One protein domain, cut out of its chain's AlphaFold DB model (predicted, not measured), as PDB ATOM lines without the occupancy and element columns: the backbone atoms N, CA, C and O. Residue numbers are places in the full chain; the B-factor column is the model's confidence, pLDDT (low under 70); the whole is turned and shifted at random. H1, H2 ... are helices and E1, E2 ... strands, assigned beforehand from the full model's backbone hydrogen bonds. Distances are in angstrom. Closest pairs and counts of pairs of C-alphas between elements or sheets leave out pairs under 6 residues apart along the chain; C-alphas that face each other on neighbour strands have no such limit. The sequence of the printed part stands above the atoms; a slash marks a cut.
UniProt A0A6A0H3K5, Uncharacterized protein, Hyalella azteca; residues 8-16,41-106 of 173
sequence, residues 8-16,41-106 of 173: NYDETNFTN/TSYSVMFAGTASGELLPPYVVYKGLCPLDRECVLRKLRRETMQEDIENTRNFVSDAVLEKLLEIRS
ATOM      1  N   ASN A   8      41.621  29.453 -39.998       92.56
ATOM      2  CA  ASN A   8      41.075  30.636 -39.351       92.56
ATOM      3  C   ASN A   8      40.090  30.210 -38.263       92.56
ATOM      4  O   ASN A   8      39.367  29.231 -38.448       92.56
ATOM      5  N   TYR A   9      40.052  30.945 -37.158       92.94
ATOM      6  CA  TYR A   9      39.099  30.712 -36.083       92.94
ATOM      7  C   TYR A   9      38.608  32.034 -35.498       92.94
ATOM      8  O   TYR A   9      39.382  32.980 -35.370       92.94
ATOM      9  N   ASP A  10      37.324  32.088 -35.149       94.06
ATOM     10  CA  ASP A  10      36.704  33.262 -34.530       94.06
ATOM     11  C   ASP A  10      35.559  32.860 -33.590       94.06
ATOM     12  O   ASP A  10      34.931  31.810 -33.759       94.06
ATOM     13  N   GLU A  11      35.307  33.694 -32.584       92.31
ATOM     14  CA  GLU A  11      34.245  33.515 -31.595       92.31
ATOM     15  C   GLU A  11      33.044  34.400 -31.939       92.31
ATOM     16  O   GLU A  11      33.164  35.613 -32.091       92.31
ATOM     17  N   THR A  12      31.852  33.806 -32.001       91.12
ATOM     18  CA  THR A  12      30.598  34.534 -32.216       91.12
ATOM     19  C   THR A  12      29.565  34.199 -31.150       91.12
ATOM     20  O   THR A  12      29.594  33.130 -30.542       91.12
ATOM     21  N   ASN A  13      28.628  35.118 -30.918       90.00
ATOM     22  CA  ASN A  13      27.582  34.964 -29.914       90.00
ATOM     23  C   ASN A  13      26.222  34.757 -30.577       90.00
ATOM     24  O   ASN A  13      25.765  35.593 -31.353       90.00
ATOM     25  N   PHE A  14      25.538  33.679 -30.202       86.31
ATOM     26  CA  PHE A  14      24.146  33.443 -30.555       86.31
ATOM     27  C   PHE A  14      23.226  33.920 -29.440       86.31
ATOM     28  O   PHE A  14      23.273  33.427 -28.309       86.31
ATOM     29  N   THR A  15      22.374  34.883 -29.768       84.25
ATOM     30  CA  THR A  15      21.296  35.371 -28.911       84.25
ATOM     31  C   THR A  15      19.964  34.805 -29.382       84.25
ATOM     32  O   THR A  15      19.746  34.568 -30.570       84.25
ATOM     33  N   ASN A  16      19.056  34.567 -28.437       78.75
ATOM     34  CA  ASN A  16      17.692  34.188 -28.774       78.75
ATOM     35  C   ASN A  16      16.928  35.432 -29.243       78.75
ATOM     36  O   ASN A  16      16.527  36.253 -28.415       78.75
ATOM     37  N   THR A  41      20.527  35.834 -22.181       80.19
ATOM     38  CA  THR A  41      21.426  34.703 -22.391       80.19
ATOM     39  C   THR A  41      21.967  34.719 -23.818       80.19
ATOM     40  O   THR A  41      21.203  34.807 -24.779       80.19
ATOM     41  N   SER A  42      23.287  34.610 -23.937       83.56
ATOM     42  CA  SER A  42      24.000  34.398 -25.195       83.56
ATOM     43  C   SER A  42      24.836  33.127 -25.093       83.56
ATOM     44  O   SER A  42      25.396  32.830 -24.034       83.56
ATOM     45  N   TYR A  43      24.895  32.371 -26.184       87.25
ATOM     46  CA  TYR A  43      25.783  31.225 -26.333       87.25
ATOM     47  C   TYR A  43      26.977  31.653 -27.168       87.25
ATOM     48  O   TYR A  43      26.805  32.055 -28.316       87.25
ATOM     49  N   SER A  44      28.172  31.565 -26.598       90.06
ATOM     50  CA  SER A  44      29.400  31.792 -27.349       90.06
ATOM     51  C   SER A  44      29.800  30.504 -28.069       90.06
ATOM     52  O   SER A  44      29.801  29.420 -27.476       90.06
ATOM     53  N   VAL A  45      30.089  30.606 -29.362       90.75
ATOM     54  CA  VAL A  45      30.489  29.494 -30.225       90.75
ATOM     55  C   VAL A  45      31.717  29.911 -31.022       90.75
ATOM     56  O   VAL A  45      31.723  30.955 -31.669       90.75
ATOM     57  N   MET A  46      32.751  29.078 -30.993       94.38
ATOM     58  CA  MET A  46      33.949  29.246 -31.801       94.38
ATOM     59  C   MET A  46      33.826  28.422 -33.081       94.38
ATOM     60  O   MET A  46      33.604  27.207 -33.036       94.38
ATOM     61  N   PHE A  47      33.982  29.093 -34.218       93.81
ATOM     62  CA  PHE A  47      34.040  28.480 -35.538       93.81
ATOM     63  C   PHE A  47      35.488  28.415 -35.998       93.81
ATOM     64  O   PHE A  47      36.241  29.363 -35.787       93.81
ATOM     65  N   ALA A  48      35.869  27.317 -36.646       94.38
ATOM     66  CA  ALA A  48      37.182  27.170 -37.257       94.38
ATOM     67  C   ALA A  48      37.056  26.536 -38.643       94.38
ATOM     68  O   ALA A  48      36.273  25.605 -38.832       94.38
ATOM     69  N   GLY A  49      37.830  27.025 -39.610       93.00
ATOM     70  CA  GLY A  49      37.801  26.499 -40.970       93.00
ATOM     71  C   GLY A  49      38.993  26.909 -41.824       93.00
ATOM     72  O   GLY A  49      39.759  27.810 -41.472       93.00
ATOM     73  N   THR A  50      39.160  26.220 -42.950       92.62
ATOM     74  CA  THR A  50      40.245  26.454 -43.913       92.62
ATOM     75  C   THR A  50      39.772  27.281 -45.110       92.62
ATOM     76  O   THR A  50      38.578  27.387 -45.392       92.62
ATOM     77  N   ALA A  51      40.716  27.822 -45.891       88.75
ATOM     78  CA  ALA A  51      40.411  28.509 -47.153       88.75
ATOM     79  C   ALA A  51      39.762  27.596 -48.218       88.75
ATOM     80  O   ALA A  51      39.252  28.092 -49.219       88.75
ATOM     81  N   SER A  52      39.777  26.274 -48.006       87.00
ATOM     82  CA  SER A  52      39.093  25.293 -48.856       87.00
ATOM     83  C   SER A  52      37.588  25.187 -48.559       87.00
ATOM     84  O   SER A  52      36.882  24.473 -49.266       87.00
ATOM     85  N   GLY A  53      37.095  25.868 -47.518       87.94
ATOM     86  CA  GLY A  53      35.695  25.809 -47.090       87.94
ATOM     87  C   GLY A  53      35.373  24.650 -46.144       87.94
ATOM     88  O   GLY A  53      34.212  24.457 -45.795       87.94
ATOM     89  N   GLU A  54      36.378  23.889 -45.702       90.75
ATOM     90  CA  GLU A  54      36.186  22.855 -44.687       90.75
ATOM     91  C   GLU A  54      36.035  23.507 -43.311       90.75
ATOM     92  O   GLU A  54      36.945  24.193 -42.836       90.75
ATOM     93  N   LEU A  55      34.878  23.294 -42.680       91.50
ATOM     94  CA  LEU A  55      34.593  23.723 -41.315       91.50
ATOM     95  C   LEU A  55      34.852  22.573 -40.347       91.50
ATOM     96  O   LEU A  55      34.347  21.462 -40.522       91.50
ATOM     97  N   LEU A  56      35.608  22.860 -39.294       91.12
ATOM     98  CA  LEU A  56      35.735  21.967 -38.154       91.12
ATOM     99  C   LEU A  56      34.450  22.019 -37.310       91.12
ATOM    100  O   LEU A  56      33.724  23.018 -37.351       91.12
ATOM    101  N   PRO A  57      34.157  20.969 -36.523       94.38
ATOM    102  CA  PRO A  57      33.016  20.978 -35.617       94.38
ATOM    103  C   PRO A  57      33.021  22.224 -34.710       94.38
ATOM    104  O   PRO A  57      34.062  22.536 -34.124       94.38
ATOM    105  N   PRO A  58      31.886  22.938 -34.575       90.88
ATOM    106  CA  PRO A  58      31.822  24.149 -33.766       90.88
ATOM    107  C   PRO A  58      32.030  23.825 -32.286       90.88
ATOM    108  O   PRO A  58      31.464  22.863 -31.759       90.88
ATOM    109  N   TYR A  59      32.812  24.656 -31.597       89.56
ATOM    110  CA  TYR A  59      33.057  24.513 -30.165       89.56
ATOM    111  C   TYR A  59      32.189  25.494 -29.379       89.56
ATOM    112  O   TYR A  59      32.319  26.707 -29.529       89.56
ATOM    113  N   VAL A  60      31.300  24.982 -28.526       88.25
ATOM    114  CA  VAL A  60      30.455  25.822 -27.666       88.25
ATOM    115  C   VAL A  60      31.242  26.220 -26.419       88.25
ATOM    116  O   VAL A  60      31.598  25.376 -25.595       88.25
ATOM    117  N   VAL A  61      31.484  27.517 -26.257       83.62
ATOM    118  CA  VAL A  61      32.171  28.082 -25.096       83.62
ATOM    119  C   VAL A  61      31.162  28.221 -23.959       83.62
ATOM    120  O   VAL A  61      30.413  29.193 -23.850       83.62
ATOM    121  N   TYR A  62      31.135  27.223 -23.079       77.62
ATOM    122  CA  TYR A  62      30.338  27.293 -21.860       77.62
ATOM    123  C   TYR A  62      30.954  28.310 -20.889       77.62
ATOM    124  O   TYR A  62      31.939  28.024 -20.209       77.62
ATOM    125  N   LYS A  63      30.340  29.494 -20.761       65.75
ATOM    126  CA  LYS A  63      30.529  30.324 -19.563       65.75
ATOM    127  C   LYS A  63      29.916  29.563 -18.389       65.75
ATOM    128  O   LYS A  63      28.710  29.349 -18.343       65.75
ATOM    129  N   GLY A  64      30.779  29.070 -17.504       54.16
ATOM    130  CA  GLY A  64      30.442  28.077 -16.494       54.16
ATOM    131  C   GLY A  64      29.218  28.423 -15.648       54.16
ATOM    132  O   GLY A  64      29.176  29.445 -14.972       54.16
ATOM    133  N   LEU A  65      28.273  27.488 -15.595       46.28
ATOM    134  CA  LEU A  65      27.634  27.146 -14.333       46.28
ATOM    135  C   LEU A  65      28.416  25.965 -13.770       46.28
ATOM    136  O   LEU A  65      28.133  24.804 -14.048       46.28
ATOM    137  N   CYS A  66      29.447  26.280 -12.999       45.34
ATOM    138  CA  CYS A  66      29.924  25.364 -11.984       45.34
ATOM    139  C   CYS A  66      29.992  26.169 -10.679       45.34
ATOM    140  O   CYS A  66      30.572  27.251 -10.635       45.34
ATOM    141  N   PRO A  67      29.360  25.654  -9.629       51.84
ATOM    142  CA  PRO A  67      30.088  24.691  -8.845       51.84
ATOM    143  C   PRO A  67      29.666  23.320  -9.334       51.84
ATOM    144  O   PRO A  67      28.520  22.909  -9.178       51.84
ATOM    145  N   LEU A  68      30.595  22.619  -9.979       58.41
ATOM    146  CA  LEU A  68      30.514  21.177 -10.070       58.41
ATOM    147  C   LEU A  68      30.566  20.741  -8.612       58.41
ATOM    148  O   LEU A  68      31.639  20.723  -8.014       58.41
ATOM    149  N   ASP A  69      29.399  20.538  -8.008       64.00
ATOM    150  CA  ASP A  69      29.316  20.025  -6.657       64.00
ATOM    151  C   ASP A  69      30.078  18.702  -6.649       64.00
ATOM    152  O   ASP A  69      29.728  17.747  -7.356       64.00
ATOM    153  N   ARG A  70      31.172  18.694  -5.883       66.25
ATOM    154  CA  ARG A  70      32.089  17.566  -5.762       66.25
ATOM    155  C   ARG A  70      31.300  16.296  -5.469       66.25
ATOM    156  O   ARG A  70      31.606  15.260  -6.044       66.25
ATOM    157  N   GLU A  71      30.259  16.367  -4.647       70.19
ATOM    158  CA  GLU A  71      29.478  15.191  -4.269       70.19
ATOM    159  C   GLU A  71      28.589  14.658  -5.397       70.19
ATOM    160  O   GLU A  71      28.454  13.443  -5.566       70.19
ATOM    161  N   CYS A  72      27.993  15.536  -6.205       62.03
ATOM    162  CA  CYS A  72      27.233  15.134  -7.388       62.03
ATOM    163  C   CYS A  72      28.124  14.494  -8.458       62.03
ATOM    164  O   CYS A  72      27.748  13.480  -9.050       62.03
ATOM    165  N   VAL A  73      29.320  15.047  -8.680       66.75
ATOM    166  CA  VAL A  73      30.296  14.474  -9.618       66.75
ATOM    167  C   VAL A  73      30.820  13.131  -9.102       66.75
ATOM    168  O   VAL A  73      30.853  12.159  -9.855       66.75
ATOM    169  N   LEU A  74      31.145  13.035  -7.808       64.75
ATOM    170  CA  LEU A  74      31.614  11.795  -7.183       64.75
ATOM    171  C   LEU A  74      30.557  10.684  -7.201       64.75
ATOM    172  O   LEU A  74      30.909   9.527  -7.410       64.75
ATOM    173  N   ARG A  75      29.265  11.008  -7.051       65.25
ATOM    174  CA  ARG A  75      28.180  10.021  -7.212       65.25
ATOM    175  C   ARG A  75      28.097   9.466  -8.627       65.25
ATOM    176  O   ARG A  75      27.903   8.267  -8.776       65.25
ATOM    177  N   LYS A  76      28.275  10.306  -9.651       67.06
ATOM    178  CA  LYS A  76      28.302   9.862 -11.057       67.06
ATOM    179  C   LYS A  76      29.555   9.052 -11.407       67.06
ATOM    180  O   LYS A  76      29.531   8.283 -12.360       67.06
ATOM    181  N   LEU A  77      30.635   9.223 -10.641       61.09
ATOM    182  CA  LEU A  77      31.889   8.478 -10.782       61.09
ATOM    183  C   LEU A  77      31.891   7.122 -10.070       61.09
ATOM    184  O   LEU A  77      32.819   6.349 -10.308       61.09
ATOM    185  N   ARG A  78      30.895   6.811  -9.226       54.44
ATOM    186  CA  ARG A  78      30.745   5.474  -8.633       54.44
ATOM    187  C   ARG A  78      30.339   4.471  -9.713       54.44
ATOM    188  O   ARG A  78      29.182   4.090  -9.833       54.44
ATOM    189  N   ARG A  79      31.322   4.040 -10.497       57.66
ATOM    190  CA  ARG A  79      31.360   2.663 -10.972       57.66
ATOM    191  C   ARG A  79      31.557   1.802  -9.729       57.66
ATOM    192  O   ARG A  79      32.373   2.155  -8.879       57.66
ATOM    193  N   GLU A  80      30.768   0.750  -9.574       58.47
ATOM    194  CA  GLU A  80      31.019  -0.265  -8.554       58.47
ATOM    195  C   GLU A  80      32.360  -0.913  -8.899       58.47
ATOM    196  O   GLU A  80      32.431  -1.787  -9.756       58.47
ATOM    197  N   THR A  81      33.448  -0.386  -8.337       57.62
ATOM    198  CA  THR A  81      34.781  -0.940  -8.550       57.62
ATOM    199  C   THR A  81      34.781  -2.329  -7.931       57.62
ATOM    200  O   THR A  81      34.718  -2.462  -6.708       57.62
ATOM    201  N   MET A  82      34.784  -3.358  -8.771       61.75
ATOM    202  CA  MET A  82      34.902  -4.733  -8.311       61.75
ATOM    203  C   MET A  82      36.314  -4.931  -7.750       61.75
ATOM    204  O   MET A  82      37.274  -4.324  -8.228       61.75
ATOM    205  N   GLN A  83      36.449  -5.766  -6.719       60.38
ATOM    206  CA  GLN A  83      37.718  -6.031  -6.025       60.38
ATOM    207  C   GLN A  83      38.856  -6.419  -7.003       60.38
ATOM    208  O   GLN A  83      40.011  -6.053  -6.789       60.38
ATOM    209  N   GLU A  84      38.506  -7.066  -8.118       61.97
ATOM    210  CA  GLU A  84      39.413  -7.489  -9.194       61.97
ATOM    211  C   GLU A  84      40.087  -6.314  -9.934       61.97
ATOM    212  O   GLU A  84      41.274  -6.384 -10.264       61.97
ATOM    213  N   ASP A  85      39.386  -5.190 -10.136       61.75
ATOM    214  CA  ASP A  85      39.949  -4.005 -10.801       61.75
ATOM    215  C   ASP A  85      41.020  -3.334  -9.927       61.75
ATOM    216  O   ASP A  85      42.015  -2.794 -10.421       61.75
ATOM    217  N   ILE A  86      40.831  -3.380  -8.606       62.72
ATOM    218  CA  ILE A  86      41.746  -2.786  -7.625       62.72
ATOM    219  C   ILE A  86      43.063  -3.565  -7.601       62.72
ATOM    220  O   ILE A  86      44.135  -2.957  -7.625       62.72
ATOM    221  N   GLU A  87      42.996  -4.897  -7.605       62.78
ATOM    222  CA  GLU A  87      44.178  -5.765  -7.616       62.78
ATOM    223  C   GLU A  87      44.960  -5.646  -8.930       62.78
ATOM    224  O   GLU A  87      46.180  -5.473  -8.901       62.78
ATOM    225  N   ASN A  88      44.279  -5.595 -10.081       65.75
ATOM    226  CA  ASN A  88      44.934  -5.361 -11.372       65.75
ATOM    227  C   ASN A  88      45.638  -4.000 -11.452       65.75
ATOM    228  O   ASN A  88      46.744  -3.902 -11.985       65.75
ATOM    229  N   THR A  89      45.033  -2.946 -10.895       60.09
ATOM    230  CA  THR A  89      45.654  -1.612 -10.880       60.09
ATOM    231  C   THR A  89      46.864  -1.574  -9.945       60.09
ATOM    232  O   THR A  89      47.882  -0.956 -10.267       60.09
ATOM    233  N   ARG A  90      46.781  -2.266  -8.802       63.09
ATOM    234  CA  ARG A  90      47.874  -2.378  -7.830       63.09
ATOM    235  C   ARG A  90      49.074  -3.139  -8.391       63.09
ATOM    236  O   ARG A  90      50.204  -2.791  -8.083       63.09
ATOM    237  N   ASN A  91      48.841  -4.108  -9.271       65.56
ATOM    238  CA  ASN A  91      49.912  -4.843  -9.947       65.56
ATOM    239  C   ASN A  91      50.627  -4.021 -11.041       65.56
ATOM    240  O   ASN A  91      51.735  -4.374 -11.440       65.56
ATOM    241  N   PHE A  92      50.026  -2.930 -11.535       70.12
ATOM    242  CA  PHE A  92      50.579  -2.129 -12.637       70.12
ATOM    243  C   PHE A  92      51.533  -1.013 -12.179       70.12
ATOM    244  O   PHE A  92      52.374  -0.555 -12.953       70.12
ATOM    245  N   VAL A  93      51.415  -0.554 -10.930       80.25
ATOM    246  CA  VAL A  93      52.208   0.562 -10.395       80.25
ATOM    247  C   VAL A  93      52.974   0.093  -9.169       80.25
ATOM    248  O   VAL A  93      52.385  -0.438  -8.236       80.25
ATOM    249  N   SER A  94      54.289   0.309  -9.151       84.38
ATOM    250  CA  SER A  94      55.117  -0.086  -8.014       84.38
ATOM    251  C   SER A  94      54.796   0.733  -6.760       84.38
ATOM    252  O   SER A  94      54.556   1.943  -6.829       84.38
ATOM    253  N   ASP A  95      54.866   0.080  -5.598       81.69
ATOM    254  CA  ASP A  95      54.575   0.702  -4.299       81.69
ATOM    255  C   ASP A  95      55.433   1.959  -4.044       81.69
ATOM    256  O   ASP A  95      54.941   2.950  -3.510       81.69
ATOM    257  N   ALA A  96      56.677   1.986  -4.534       83.94
ATOM    258  CA  ALA A  96      57.569   3.143  -4.428       83.94
ATOM    259  C   ALA A  96      57.064   4.384  -5.192       83.94
ATOM    260  O   ALA A  96      57.242   5.521  -4.750       83.94
ATOM    261  N   VAL A  97      56.420   4.191  -6.350       86.00
ATOM    262  CA  VAL A  97      55.833   5.299  -7.120       86.00
ATOM    263  C   VAL A  97      54.595   5.831  -6.405       86.00
ATOM    264  O   VAL A  97      54.392   7.044  -6.357       86.00
ATOM    265  N   LEU A  98      53.793   4.945  -5.810       84.56
ATOM    266  CA  LEU A  98      52.632   5.341  -5.014       84.56
ATOM    267  C   LEU A  98      53.044   6.139  -3.776       84.56
ATOM    268  O   LEU A  98      52.462   7.194  -3.531       84.56
ATOM    269  N   GLU A  99      54.072   5.696  -3.054       85.56
ATOM    270  CA  GLU A  99      54.618   6.407  -1.896       85.56
ATOM    271  C   GLU A  99      55.110   7.806  -2.286       85.56
ATOM    272  O   GLU A  99      54.743   8.800  -1.656       85.56
ATOM    273  N   LYS A 100      55.836   7.915  -3.408       88.19
ATOM    274  CA  LYS A 100      56.318   9.212  -3.893       88.19
ATOM    275  C   LYS A 100      55.184  10.150  -4.301       88.19
ATOM    276  O   LYS A 100      55.228  11.350  -4.032       88.19
ATOM    277  N   LEU A 101      54.160   9.623  -4.965       83.06
ATOM    278  CA  LEU A 101      52.985  10.403  -5.350       83.06
ATOM    279  C   LEU A 101      52.160  10.828  -4.131       83.06
ATOM    280  O   LEU A 101      51.578  11.912  -4.150       83.06
ATOM    281  N   LEU A 102      52.111  10.003  -3.085       84.81
ATOM    282  CA  LEU A 102      51.449  10.331  -1.826       84.81
ATOM    283  C   LEU A 102      52.195  11.446  -1.084       84.81
ATOM    284  O   LEU A 102      51.556  12.373  -0.593       84.81
ATOM    285  N   GLU A 103      53.527  11.408  -1.075       85.44
ATOM    286  CA  GLU A 103      54.378  12.470  -0.527       85.44
ATOM    287  C   GLU A 103      54.135  13.807  -1.247       85.44
ATOM    288  O   GLU A 103      53.897  14.821  -0.600       85.44
ATOM    289  N   ILE A 104      54.091  13.807  -2.588       82.81
ATOM    290  CA  ILE A 104      53.839  15.017  -3.398       82.81
ATOM    291  C   ILE A 104      52.441  15.605  -3.142       82.81
ATOM    292  O   ILE A 104      52.236  16.811  -3.267       82.81
ATOM    293  N   ARG A 105      51.458  14.750  -2.840       82.25
ATOM    294  CA  ARG A 105      50.057  15.146  -2.628       82.25
ATOM    295  C   ARG A 105      49.745  15.504  -1.179       82.25
ATOM    296  O   ARG A 105      48.709  16.122  -0.932       82.25
ATOM    297  N   SER A 106      50.593  15.098  -0.238       81.25
ATOM    298  CA  SER A 106      50.437  15.453   1.167       81.25
ATOM    299  C   SER A 106      50.790  16.932   1.353       81.25
ATOM    300  O   SER A 106      51.752  17.410   0.748       81.25
TER     301      SER A 106
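This is residues 8 to 16 and 41 to 106 of the 173 residues of an uncharacterized protein of Hyalella azteca (UniProt A0A6A0H3K5). A small sheet of three strands, E1, E2 and E3, makes one end of an open, strung-out shape, and from it an arm with three separate short helices, H1, H2 and H3, trails away. No helix packs on the sheet or on another helix, and the arm makes most of the length. The printed part has 75 residues, with three named strands and then three named helices in the order E1 E2 E3 H1 H2 H3; the sheet runs E1, E2, E3, all antiparallel, and the class is mixed, helices and strands. The whole is extended, with a radius of gyration of the C-alphas of 21.7 A, and elongated, with spans of 52 by 32 by 27 A.

In the sheet, E2 is residues 42 to 50, 26.0 A from first to last C-alpha. E1 is residues 8 to 15, 22.9 A long, and its C-alpha 8 is at (41.075, 30.636, -39.351). E3 is residues 59 to 61, 6.3 A long. Beyond the sheet, H1 is residues 70 to 77, 10.4 A long, with C-alpha 70 at (32.089, 17.566, -5.762). H2 is residues 83 to 92, 15.0 A long. H3 is residues 95 to 105, 15.2 A long, and its C-alpha 105 is at (50.057, 15.146, -2.628).

E2 is the inner strand of the sheet, and E1 and E3 are its edge strands. E1 and E2 are antiparallel, with 155 degrees between their directions; C-alphas 9 and 48 face each other at 4.2 A, and N 14 and O 43 are within hydrogen-bond range at 2.8 A, as are N 49 and O 8 at 2.9 A. E2 and E3 form a hairpin, antiparallel at 148 degrees; C-alphas 45 and 60 face each other at 4.5 A, and N 46 and O 59 are within hydrogen-bond range at 2.8 A. H1, H2 and H3 are not on the sheet, with 0 pairs of C-alphas within 10 A for each. H1 and H2 are apart, H2 and H3 are apart, and H1 and H3 are apart. In H1, H2 and H3 every O i to N i+4 pair is within hydrogen-bond range.

The C-alphas farthest apart are those of Asn 16 and Ala 96, at 56.1 A. Residues 17 to 40 are not printed, and C-alphas 16 and 41 are 7.4 A apart across that cut, which falls in the link from E1 to E2. Of the links that are printed whole, H1 to H2 and H2 to H3 are tight, E2 to E3 and E3 to H1 are short, and none is long. Residues 64 to 89, 91 to 97 and 99 to 106 stand free. The mean pLDDT of the printed part is 76.9, and it is under 70 at residues 63 to 70 and 72 to 91.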